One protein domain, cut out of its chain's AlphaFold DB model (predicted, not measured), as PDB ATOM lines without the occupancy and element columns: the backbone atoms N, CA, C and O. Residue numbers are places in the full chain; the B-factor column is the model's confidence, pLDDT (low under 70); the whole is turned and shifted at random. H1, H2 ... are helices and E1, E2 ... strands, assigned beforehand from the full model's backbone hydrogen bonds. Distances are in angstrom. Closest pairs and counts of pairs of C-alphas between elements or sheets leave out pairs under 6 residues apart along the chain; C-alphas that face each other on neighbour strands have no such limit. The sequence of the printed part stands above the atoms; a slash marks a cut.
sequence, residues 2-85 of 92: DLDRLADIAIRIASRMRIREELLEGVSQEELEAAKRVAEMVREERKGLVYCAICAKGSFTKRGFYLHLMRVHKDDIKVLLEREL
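Overview. This is residues 2 to 85 of the 92 residues of an uncharacterized protein of Ignicoccus hospitalis (strain KIN4/I / DSM 18386 / JCM 14125) (UniProt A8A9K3). Helix H1 forms the middle, with H2, H3 and H4 packed round it, mostly crossed, and a small three-stranded sheet sits at one end of the longest axis. H3 covers one face of that sheet, making two layers, while the long loop of residues 15 to 28 folds back from the end of H1 to the start of H2. The printed part has 84 residues, with four named helices and three named strands in the order H1 H2 E1 E2 E3 H3 H4; the class is mostly helix. The sheet, E1 E2 E3, is antiparallel. The whole is compact, with a radius of gyration of the C-alphas of 11.9 A and spans of 36 by 25 by 21 A.

Along the chain. H1, residues 3 to 14, begins at C-alpha 3 (322.839, 276.787, 309.767) and is 16.0 A long. H2, residues 29 to 41, measures 18.6 A. E1 is residues 43 to 46, 10.1 A; E2 is 49 to 52, 10.4 A; E3 is 58 to 60, 5.1 A. H3, residues 62 to 72, measures 15.4 A, and H4, residues 74 to 85, 16.5 A, ending at C-alpha 85 (319.169, 273.751, 300.525).

Arrangement. H1 is the hub. It touches H2 at a steep tilt of 54 degrees, closest at the C-alphas of Ala 14 and Ala 39, 4.5 A. It touches H3 at a shallow tilt of 31 degrees, opposite ways, closest at C-alphas 11 and 66, 6.1 A. With residues 3 to 7 alone it touches H4, about perpendicular at 82 degrees, closest at C-alphas 3 and 78, 5.9 A. H3 lies over E2, at a height of 9.5 A over the sheet. The strands form a meander, each the antiparallel neighbour of the one before: N 44 and O 51 are 3.1 A apart, N 60 and O 50 2.8 A. In H1, H2, H3 and H4 every O i to N i+4 pair is within hydrogen-bond range.

Size, cuts and confidence. The C-alphas farthest apart, of Gly 26 and Lys 47, are 37.1 A apart. The link H1 to H2 is long; the others are tight. The printed part has no cut, and no printed residue is under 70 in pLDDT.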
ATOM      1  N   ASP A   2     326.973 276.458 307.942       90.62
ATOM      2  CA  ASP A   2     326.643 276.927 309.293       90.62
ATOM      3  C   ASP A   2     325.180 277.399 309.326       90.62
ATOM      4  O   ASP A   2     324.859 278.539 308.983       90.62
ATOM      5  N   LEU A   3     324.274 276.496 309.710       94.62
ATOM      6  CA  LEU A   3     322.839 276.787 309.767       94.62
ATOM      7  C   LEU A   3     322.480 277.825 310.836       94.62
ATOM      8  O   LEU A   3     321.484 278.527 310.682       94.62
ATOM      9  N   ASP A   4     323.260 277.953 311.911       95.81
ATOM     10  CA  ASP A   4     323.016 278.974 312.933       95.81
ATOM     11  C   ASP A   4     323.239 280.378 312.374       95.81
ATOM     12  O   ASP A   4     322.454 281.294 312.645       95.81
ATOM     13  N   ARG A   5     324.278 280.526 311.551       95.75
ATOM     14  CA  ARG A   5     324.570 281.764 310.834       95.75
ATOM     15  C   ARG A   5     323.505 282.083 309.787       95.75
ATOM     16  O   ARG A   5     322.997 283.205 309.773       95.75
ATOM     17  N   LEU A   6     323.112 281.106 308.964       97.12
ATOM     18  CA  LEU A   6     322.046 281.289 307.966       97.12
ATOM     19  C   LEU A   6     320.697 281.623 308.616       97.12
ATOM     20  O   LEU A   6     319.965 282.477 308.111       97.12
ATOM     21  N   ALA A   7     320.398 281.035 309.776       98.12
ATOM     22  CA  ALA A   7     319.209 281.375 310.546       98.12
ATOM     23  C   ALA A   7     319.233 282.835 311.031       98.12
ATOM     24  O   ALA A   7     318.230 283.528 310.869       98.12
ATOM     25  N   ASP A   8     320.348 283.355 311.568       97.88
ATOM     26  CA  ASP A   8     320.416 284.778 311.969       97.88
ATOM     27  C   ASP A   8     320.243 285.713 310.760       97.88
ATOM     28  O   ASP A   8     319.547 286.724 310.874       97.88
ATOM     29  N   ILE A   9     320.778 285.356 309.585       98.19
ATOM     30  CA  ILE A   9     320.559 286.103 308.334       98.19
ATOM     31  C   ILE A   9     319.072 286.113 307.958       98.19
ATOM     32  O   ILE A   9     318.492 287.194 307.819       98.19
ATOM     33  N   ALA A  10     318.433 284.942 307.855       98.38
ATOM     34  CA  ALA A  10     317.015 284.819 307.506       98.38
ATOM     35  C   ALA A  10     316.120 285.595 308.489       98.38
ATOM     36  O   ALA A  10     315.248 286.369 308.089       98.38
ATOM     37  N   ILE A  11     316.392 285.478 309.791       98.50
ATOM     38  CA  ILE A  11     315.655 286.179 310.848       98.50
ATOM     39  C   ILE A  11     315.801 287.701 310.718       98.50
ATOM     40  O   ILE A  11     314.823 288.440 310.893       98.50
ATOM     41  N   ARG A  12     317.003 288.201 310.404       98.25
ATOM     42  CA  ARG A  12     317.236 289.636 310.180       98.25
ATOM     43  C   ARG A  12     316.496 290.146 308.953       98.25
ATOM     44  O   ARG A  12     315.871 291.203 309.054       98.25
ATOM     45  N   ILE A  13     316.505 289.390 307.853       98.25
ATOM     46  CA  ILE A  13     315.746 289.711 306.637       98.25
ATOM     47  C   ILE A  13     314.250 289.794 306.969       98.25
ATOM     48  O   ILE A  13     313.637 290.847 306.770       98.25
ATOM     49  N   ALA A  14     313.687 288.747 307.581       98.06
ATOM     50  CA  ALA A  14     312.271 288.671 307.959       98.06
ATOM     51  C   ALA A  14     311.852 289.831 308.880       98.06
ATOM     52  O   ALA A  14     310.756 290.390 308.781       98.06
ATOM     53  N   SER A  15     312.759 290.250 309.761       97.38
ATOM     54  CA  SER A  15     312.525 291.321 310.734       97.38
ATOM     55  C   SER A  15     312.865 292.720 310.220       97.38
ATOM     56  O   SER A  15     312.717 293.694 310.965       97.38
ATOM     57  N   ARG A  16     313.314 292.849 308.963       95.75
ATOM     58  CA  ARG A  16     313.833 294.098 308.378       95.75
ATOM     59  C   ARG A  16     314.896 294.757 309.272       95.75
ATOM     60  O   ARG A  16     314.898 295.979 309.457       95.75
ATOM     61  N   MET A  17     315.753 293.938 309.876       96.19
ATOM     62  CA  MET A  17     316.908 294.364 310.660       96.19
ATOM     63  C   MET A  17     318.172 294.321 309.805       96.19
ATOM     64  O   MET A  17     318.299 293.497 308.905       96.19
ATOM     65  N   ARG A  18     319.133 295.198 310.113       95.12
ATOM     66  CA  ARG A  18     320.426 295.218 309.421       95.12
ATOM     67  C   ARG A  18     321.148 293.881 309.614       95.12
ATOM     68  O   ARG A  18     321.324 293.428 310.753       95.12
ATOM     69  N   ILE A  19     321.558 293.290 308.495       94.88
ATOM     70  CA  ILE A  19     322.500 292.173 308.434       94.88
ATOM     71  C   ILE A  19     323.893 292.758 308.620       94.88
ATOM     72  O   ILE A  19     324.225 293.779 308.018       94.88
ATOM     73  N   ARG A  20     324.659 292.164 309.527       91.12
ATOM     74  CA  ARG A  20     326.034 292.583 309.772       91.12
ATOM     75  C   ARG A  20     326.930 291.963 308.700       91.12
ATOM     76  O   ARG A  20     326.651 290.846 308.265       91.12
ATOM     77  N   GLU A  21     327.944 292.684 308.248       91.19
ATOM     78  CA  GLU A  21     328.777 292.267 307.110       91.19
ATOM     79  C   GLU A  21     329.520 290.961 307.411       91.19
ATOM     80  O   GLU A  21     329.545 290.064 306.571       91.19
ATOM     81  N   GLU A  22     329.952 290.774 308.661       92.38
ATOM     82  CA  GLU A  22     330.591 289.548 309.136       92.38
ATOM     83  C   GLU A  22     329.680 288.318 309.047       92.38
ATOM     84  O   GLU A  22     330.163 287.196 309.110       92.38
ATOM     85  N   LEU A  23     328.360 288.482 308.904       90.69
ATOM     86  CA  LEU A  23     327.441 287.358 308.711       90.69
ATOM     87  C   LEU A  23     327.364 286.914 307.251       90.69
ATOM     88  O   LEU A  23     326.936 285.793 307.017       90.69
ATOM     89  N   LEU A  24     327.784 287.745 306.298       93.12
ATOM     90  CA  LEU A  24     327.716 287.450 304.865       93.12
ATOM     91  C   LEU A  24     329.024 286.861 304.312       93.12
ATOM     92  O   LEU A  24     329.014 286.229 303.261       93.12
ATOM     93  N   GLU A  25     330.150 287.036 305.006       93.50
ATOM     94  CA  GLU A  25     331.460 286.531 304.575       93.50
ATOM     95  C   GLU A  25     331.476 285.010 304.336       93.50
ATOM     96  O   GLU A  25     331.319 284.217 305.265       93.50
ATOM     97  N   GLY A  26     331.705 284.583 303.095       92.44
ATOM     98  CA  GLY A  26     331.740 283.161 302.743       92.44
ATOM     99  C   GLY A  26     330.367 282.485 302.662       92.44
ATOM    100  O   GLY A  26     330.325 281.270 302.502       92.44
ATOM    101  N   VAL A  27     329.268 283.246 302.753       95.44
ATOM    102  CA  VAL A  27     327.920 282.760 302.424       95.44
ATOM    103  C   VAL A  27     327.764 282.762 300.906       95.44
ATOM    104  O   VAL A  27     327.993 283.784 300.255       95.44
ATOM    105  N   SER A  28     327.392 281.620 300.330       95.50
ATOM    106  CA  SER A  28     327.180 281.501 298.887       95.50
ATOM    107  C   SER A  28     325.912 282.241 298.440       95.50
ATOM    108  O   SER A  28     325.020 282.548 299.236       95.50
ATOM    109  N   GLN A  29     325.797 282.516 297.139       94.69
ATOM    110  CA  GLN A  29     324.573 283.105 296.592       94.69
ATOM    111  C   GLN A  29     323.359 282.190 296.819       94.69
ATOM    112  O   GLN A  29     322.287 282.677 297.162       94.69
ATOM    113  N   GLU A  30     323.530 280.874 296.686       94.81
ATOM    114  CA  GLU A  30     322.473 279.885 296.919       94.81
ATOM    115  C   GLU A  30     321.994 279.887 298.379       94.81
ATOM    116  O   GLU A  30     320.791 279.943 298.637       94.81
ATOM    117  N   GLU A  31     322.928 279.923 299.333       96.25
ATOM    118  CA  GLU A  31     322.626 280.023 300.764       96.25
ATOM    119  C   GLU A  31     321.876 281.320 301.102       96.25
ATOM    120  O   GLU A  31     320.918 281.313 301.881       96.25
ATOM    121  N   LEU A  32     322.274 282.438 300.488       96.31
ATOM    122  CA  LEU A  32     321.609 283.724 300.678       96.31
ATOM    123  C   LEU A  32     320.188 283.731 300.095       96.31
ATOM    124  O   LEU A  32     319.274 284.266 300.726       96.31
ATOM    125  N   GLU A  33     319.983 283.144 298.915       96.75
ATOM    126  CA  GLU A  33     318.652 283.023 298.312       96.75
ATOM    127  C   GLU A  33     317.739 282.096 299.126       96.75
ATOM    128  O   GLU A  33     316.578 282.437 299.357       96.75
ATOM    129  N   ALA A  34     318.259 280.984 299.653       96.94
ATOM    130  CA  ALA A  34     317.514 280.137 300.585       96.94
ATOM    131  C   ALA A  34     317.103 280.913 301.848       96.94
ATOM    132  O   ALA A  34     315.940 280.876 302.254       96.94
ATOM    133  N   ALA A  35     318.015 281.698 302.434       97.88
ATOM    134  CA  ALA A  35     317.706 282.528 303.596       97.88
ATOM    135  C   ALA A  35     316.620 283.581 303.314       97.88
ATOM    136  O   ALA A  35     315.780 283.834 304.181       97.88
ATOM    137  N   LYS A  36     316.598 284.176 302.113       97.88
ATOM    138  CA  LYS A  36     315.535 285.104 301.689       97.88
ATOM    139  C   LYS A  36     314.181 284.406 301.573       97.88
ATOM    140  O   LYS A  36     313.212 284.912 302.131       97.88
ATOM    141  N   ARG A  37     314.119 283.235 300.927       98.00
ATOM    142  CA  ARG A  37     312.869 282.465 300.795       98.00
ATOM    143  C   ARG A  37     312.315 282.057 302.157       98.00
ATOM    144  O   ARG A  37     311.150 282.315 302.448       98.00
ATOM    145  N   VAL A  38     313.160 281.527 303.045       98.31
ATOM    146  CA  VAL A  38     312.747 281.201 304.422       98.31
ATOM    147  C   VAL A  38     312.275 282.450 305.170       98.31
ATOM    148  O   VAL A  38     311.283 282.394 305.895       98.31
ATOM    149  N   ALA A  39     312.931 283.599 304.982       98.31
ATOM    150  CA  ALA A  39     312.514 284.849 305.610       98.31
ATOM    151  C   ALA A  39     311.098 285.293 305.198       98.31
ATOM    152  O   ALA A  39     310.362 285.827 306.033       98.31
ATOM    153  N   GLU A  40     310.709 285.068 303.941       97.62
ATOM    154  CA  GLU A  40     309.344 285.307 303.459       97.62
ATOM    155  C   GLU A  40     308.352 284.299 304.046       97.62
ATOM    156  O   GLU A  40     307.287 284.699 304.510       97.62
ATOM    157  N   MET A  41     308.721 283.016 304.125       97.94
ATOM    158  CA  MET A  41     307.856 281.963 304.678       97.94
ATOM    159  C   MET A  41     307.478 282.196 306.143       97.94
ATOM    160  O   MET A  41     306.371 281.860 306.552       97.94
ATOM    161  N   VAL A  42     308.385 282.750 306.956       98.12
ATOM    162  CA  VAL A  42     308.158 282.908 308.406       98.12
ATOM    163  C   VAL A  42     307.479 284.223 308.786       98.12
ATOM    164  O   VAL A  42     307.091 284.404 309.947       98.12
ATOM    165  N   ARG A  43     307.330 285.145 307.828       97.06
ATOM    166  CA  ARG A  43     306.809 286.499 308.031       97.06
ATOM    167  C   ARG A  43     305.465 286.665 307.344       97.06
ATOM    168  O   ARG A  43     305.364 286.605 306.128       97.06
ATOM    169  N   GLU A  44     304.462 287.050 308.116       97.25
ATOM    170  CA  GLU A  44     303.166 287.439 307.573       97.25
ATOM    171  C   GLU A  44     302.883 288.913 307.879       97.25
ATOM    172  O   GLU A  44     303.177 289.408 308.972       97.25
ATOM    173  N   GLU A  45     302.312 289.639 306.916       95.06
ATOM    174  CA  GLU A  45     301.912 291.034 307.091       95.06
ATOM    175  C   GLU A  45     300.401 291.176 306.876       95.06
ATOM    176  O   GLU A  45     299.879 290.875 305.806       95.06
ATOM    177  N   ARG A  46     299.683 291.649 307.901       94.06
ATOM    178  CA  ARG A  46     298.230 291.869 307.855       94.06
ATOM    179  C   ARG A  46     297.935 293.316 308.208       94.06
ATOM    180  O   ARG A  46     298.191 293.737 309.334       94.06
ATOM    181  N   LYS A  47     297.389 294.084 307.258       93.56
ATOM    182  CA  LYS A  47     297.075 295.518 307.440       93.56
ATOM    183  C   LYS A  47     298.277 296.326 307.982       93.56
ATOM    184  O   LYS A  47     298.119 297.151 308.876       93.56
ATOM    185  N   GLY A  48     299.485 296.039 307.487       91.44
ATOM    186  CA  GLY A  48     300.733 296.696 307.906       91.44
ATOM    187  C   GLY A  48     301.321 296.220 309.244       91.44
ATOM    188  O   GLY A  48     302.370 296.711 309.660       91.44
ATOM    189  N   LEU A  49     300.683 295.263 309.922       95.25
ATOM    190  CA  LEU A  49     301.177 294.658 311.158       95.25
ATOM    191  C   LEU A  49     301.876 293.325 310.869       95.25
ATOM    192  O   LEU A  49     301.399 292.541 310.050       95.25
ATOM    193  N   VAL A  50     302.986 293.064 311.563       97.06
ATOM    194  CA  VAL A  50     303.804 291.856 311.374       97.06
ATOM    195  C   VAL A  50     303.389 290.759 312.349       97.06
ATOM    196  O   VAL A  50     303.301 291.008 313.552       97.06
ATOM    197  N   TYR A  51     303.203 289.549 311.831       98.19
ATOM    198  CA  TYR A  51     302.889 288.335 312.579       98.19
ATOM    199  C   TYR A  51     303.888 287.226 312.232       98.19
ATOM    200  O   TYR A  51     304.502 287.225 311.161       98.19
ATOM    201  N   CYS A  52     304.064 286.280 313.153       98.25
ATOM    202  CA  CYS A  52     304.832 285.068 312.895       98.25
ATOM    203  C   CYS A  52     303.971 284.063 312.136       98.25
ATOM    204  O   CYS A  52     302.944 283.634 312.655       98.25
ATOM    205  N   ALA A  53     304.413 283.641 310.955       97.94
ATOM    206  CA  ALA A  53     303.697 282.641 310.168       97.94
ATOM    207  C   ALA A  53     303.815 281.217 310.752       97.94
ATOM    208  O   ALA A  53     302.983 280.368 310.455       97.94
ATOM    209  N   ILE A  54     304.805 280.960 311.621       97.88
ATOM    210  CA  ILE A  54     305.017 279.643 312.247       97.88
ATOM    211  C   ILE A  54     303.977 279.382 313.347       97.88
ATOM    212  O   ILE A  54     303.416 278.294 313.425       97.88
ATOM    213  N   CYS A  55     303.702 280.373 314.204       98.00
ATOM    214  CA  CYS A  55     302.813 280.203 315.364       98.00
ATOM    215  C   CYS A  55     301.605 281.150 315.402       98.00
ATOM    216  O   CYS A  55     300.888 281.182 316.402       98.00
ATOM    217  N   ALA A  56     301.401 281.956 314.357       96.69
ATOM    218  CA  ALA A  56     300.345 282.967 314.232       96.69
ATOM    219  C   ALA A  56     300.326 284.056 315.330       96.69
ATOM    220  O   ALA A  56     299.372 284.832 315.422       96.69
ATOM    221  N   LYS A  57     301.370 284.156 316.169       97.19
ATOM    222  CA  LYS A  57     301.472 285.195 317.208       97.19
ATOM    223  C   LYS A  57     301.818 286.559 316.608       97.19
ATOM    224  O   LYS A  57     302.455 286.655 315.560       97.19
ATOM    225  N   GLY A  58     301.414 287.613 317.311       93.56
ATOM    226  CA  GLY A  58     301.680 289.005 316.953       93.56
ATOM    227  C   GLY A  58     300.635 289.964 317.539       93.56
ATOM    228  O   GLY A  58     299.828 289.564 318.372       93.56
ATOM    229  N   SER A  59     300.620 291.236 317.132       96.31
ATOM    230  CA  SER A  59     301.572 291.853 316.196       96.31
ATOM    231  C   SER A  59     302.933 292.131 316.848       96.31
ATOM    232  O   SER A  59     303.044 292.288 318.064       96.31
ATOM    233  N   PHE A  60     303.991 292.182 316.043       97.62
ATOM    234  CA  PHE A  60     305.348 292.448 316.511       97.62
ATOM    235  C   PHE A  60     305.912 293.755 315.945       97.62
ATOM    236  O   PHE A  60     305.696 294.112 314.787       97.62
ATOM    237  N   THR A  61     306.731 294.439 316.746       97.06
ATOM    238  CA  THR A  61     307.691 295.427 316.227       97.06
ATOM    239  C   THR A  61     308.841 294.708 315.510       97.06
ATOM    240  O   THR A  61     309.061 293.524 315.748       97.06
ATOM    241  N   LYS A  62     309.652 295.413 314.705       96.44
ATOM    242  CA  LYS A  62     310.847 294.824 314.055       96.44
ATOM    243  C   LYS A  62     311.746 294.076 315.051       96.44
ATOM    244  O   LYS A  62     312.110 292.925 314.833       96.44
ATOM    245  N   ARG A  63     312.059 294.720 316.183       97.19
ATOM    246  CA  ARG A  63     312.888 294.129 317.247       97.19
ATOM    247  C   ARG A  63     312.171 292.989 317.969       97.19
ATOM    248  O   ARG A  63     312.810 291.992 318.289       97.19
ATOM    249  N   GLY A  64     310.871 293.132 318.228       98.12
ATOM    250  CA  GLY A  64     310.067 292.079 318.849       98.12
ATOM    251  C   GLY A  64     310.022 290.819 317.988       98.12
ATOM    252  O   GLY A  64     310.212 289.725 318.509       98.12
ATOM    253  N   PHE A  65     309.864 290.982 316.674       98.38
ATOM    254  CA  PHE A  65     309.820 289.876 315.727       98.38
ATOM    255  C   PHE A  65     311.166 289.155 315.638       98.38
ATOM    256  O   PHE A  65     311.212 287.937 315.775       98.38
ATOM    257  N   TYR A  66     312.269 289.910 315.563       98.44
ATOM    258  CA  TYR A  66     313.623 289.353 315.627       98.44
ATOM    259  C   TYR A  66     313.840 288.508 316.885       98.44
ATOM    260  O   TYR A  66     314.279 287.364 316.796       98.44
ATOM    261  N   LEU A  67     313.515 289.054 318.064       98.31
ATOM    262  CA  LEU A  67     313.689 288.341 319.332       98.31
ATOM    263  C   LEU A  67     312.803 287.099 319.417       98.31
ATOM    264  O   LEU A  67     313.237 286.087 319.959       98.31
ATOM    265  N   HIS A  68     311.580 287.178 318.897       98.44
ATOM    266  CA  HIS A  68     310.663 286.051 318.862       98.44
ATOM    267  C   HIS A  68     311.211 284.917 317.993       98.44
ATOM    268  O   HIS A  68     311.371 283.808 318.498       98.44
ATOM    269  N   LEU A  69     311.583 285.194 316.740       98.50
ATOM    270  CA  LEU A  69     312.152 284.176 315.858       98.50
ATOM    271  C   LEU A  69     313.455 283.603 316.435       98.50
ATOM    272  O   LEU A  69     313.610 282.390 316.494       98.50
ATOM    273  N   MET A  70     314.347 284.454 316.953       98.00
ATOM    274  CA  MET A  70     315.642 284.031 317.500       98.00
ATOM    275  C   MET A  70     315.536 283.156 318.754       98.00
ATOM    276  O   MET A  70     316.384 282.297 318.971       98.00
ATOM    277  N   ARG A  71     314.544 283.394 319.619       98.06
ATOM    278  CA  ARG A  71     314.424 282.693 320.912       98.06
ATOM    279  C   ARG A  71     313.435 281.538 320.895       98.06
ATOM    280  O   ARG A  71     313.533 280.673 321.755       98.06
ATOM    281  N   VAL A  72     312.452 281.578 319.997       98.44
ATOM    282  CA  VAL A  72     311.329 280.631 319.993       98.44
ATOM    283  C   VAL A  72     311.381 279.704 318.787       98.44
ATOM    284  O   VAL A  72     311.108 278.524 318.947       98.44
ATOM    285  N   HIS A  73     311.749 280.216 317.611       98.50
ATOM    286  CA  HIS A  73     311.621 279.491 316.342       98.50
ATOM    287  C   HIS A  73     312.943 279.341 315.579       98.50
ATOM    288  O   HIS A  73     312.943 279.090 314.376       98.50
ATOM    289  N   LYS A  74     314.090 279.507 316.250       98.25
ATOM    290  CA  LYS A  74     315.398 279.417 315.587       98.25
ATOM    291  C   LYS A  74     315.611 278.032 314.981       98.25
ATOM    292  O   LYS A  74     316.040 277.938 313.837       98.25
ATOM    293  N   ASP A  75     315.270 276.980 315.720       98.19
ATOM    294  CA  ASP A  75     315.421 275.604 315.246       98.19
ATOM    295  C   ASP A  75     314.429 275.271 314.125       98.19
ATOM    296  O   ASP A  75     314.826 274.667 313.133       98.19
ATOM    297  N   ASP A  76     313.187 275.763 314.201       98.44
ATOM    298  CA  ASP A  76     312.218 275.636 313.100       98.44
ATOM    299  C   ASP A  76     312.760 276.265 311.805       98.44
ATOM    300  O   ASP A  76     312.671 275.683 310.725       98.44
ATOM    301  N   ILE A  77     313.390 277.438 311.911       98.50
ATOM    302  CA  ILE A  77     314.017 278.136 310.781       98.50
ATOM    303  C   ILE A  77     315.203 277.347 310.224       98.50
ATOM    304  O   ILE A  77     315.364 277.287 309.005       98.50
ATOM    305  N   LYS A  78     316.014 276.711 311.077       98.31
ATOM    306  CA  LYS A  78     317.117 275.844 310.631       98.31
ATOM    307  C   LYS A  78     316.596 274.647 309.836       98.31
ATOM    308  O   LYS A  78     317.164 274.336 308.795       98.31
ATOM    309  N   VAL A  79     315.485 274.043 310.265       97.62
ATOM    310  CA  VAL A  79     314.824 272.954 309.527       97.62
ATOM    311  C   VAL A  79     314.303 273.434 308.168       97.62
ATOM    312  O   VAL A  79     314.438 272.723 307.174       97.62
ATOM    313  N   LEU A  80     313.729 274.640 308.087       97.31
ATOM    314  CA  LEU A  80     313.302 275.220 306.807       97.31
ATOM    315  C   LEU A  80     314.491 275.481 305.871       97.31
ATOM    316  O   LEU A  80     314.421 275.137 304.696       97.31
ATOM    317  N   LEU A  81     315.592 276.026 306.393       97.50
ATOM    318  CA  LEU A  81     316.819 276.264 305.625       97.50
ATOM    319  C   LEU A  81     317.425 274.967 305.089       97.50
ATOM    320  O   LEU A  81     317.807 274.900 303.926       97.50
ATOM    321  N   GLU A  82     317.491 273.929 305.922       96.12
ATOM    322  CA  GLU A  82     317.995 272.620 305.512       96.12
ATOM    323  C   GLU A  82     317.151 272.025 304.379       96.12
ATOM    324  O   GLU A  82     317.704 271.499 303.415       96.12
ATOM    325  N   ARG A  83     315.820 272.167 304.443       94.69
ATOM    326  CA  ARG A  83     314.916 271.734 303.366       94.69
ATOM    327  C   ARG A  83     315.135 272.518 302.078       94.69
ATOM    328  O   ARG A  83     315.234 271.902 301.023       94.69
ATOM    329  N   GLU A  84     315.242 273.841 302.167       93.81
ATOM    330  CA  GLU A  84     315.466 274.708 301.004       93.81
ATOM    331  C   GLU A  84     316.799 274.430 300.302       93.81
ATOM    332  O   GLU A  84     316.879 274.565 299.086       93.81
ATOM    333  N   LEU A  85     317.830 274.035 301.053       93.50
ATOM    334  CA  LEU A  85     319.169 273.751 300.525       93.50
ATOM    335  C   LEU A  85     319.361 272.287 300.110       93.50
ATOM    336  O   LEU A  85     320.251 271.984 299.323       93.50
TER     337      LEU A  85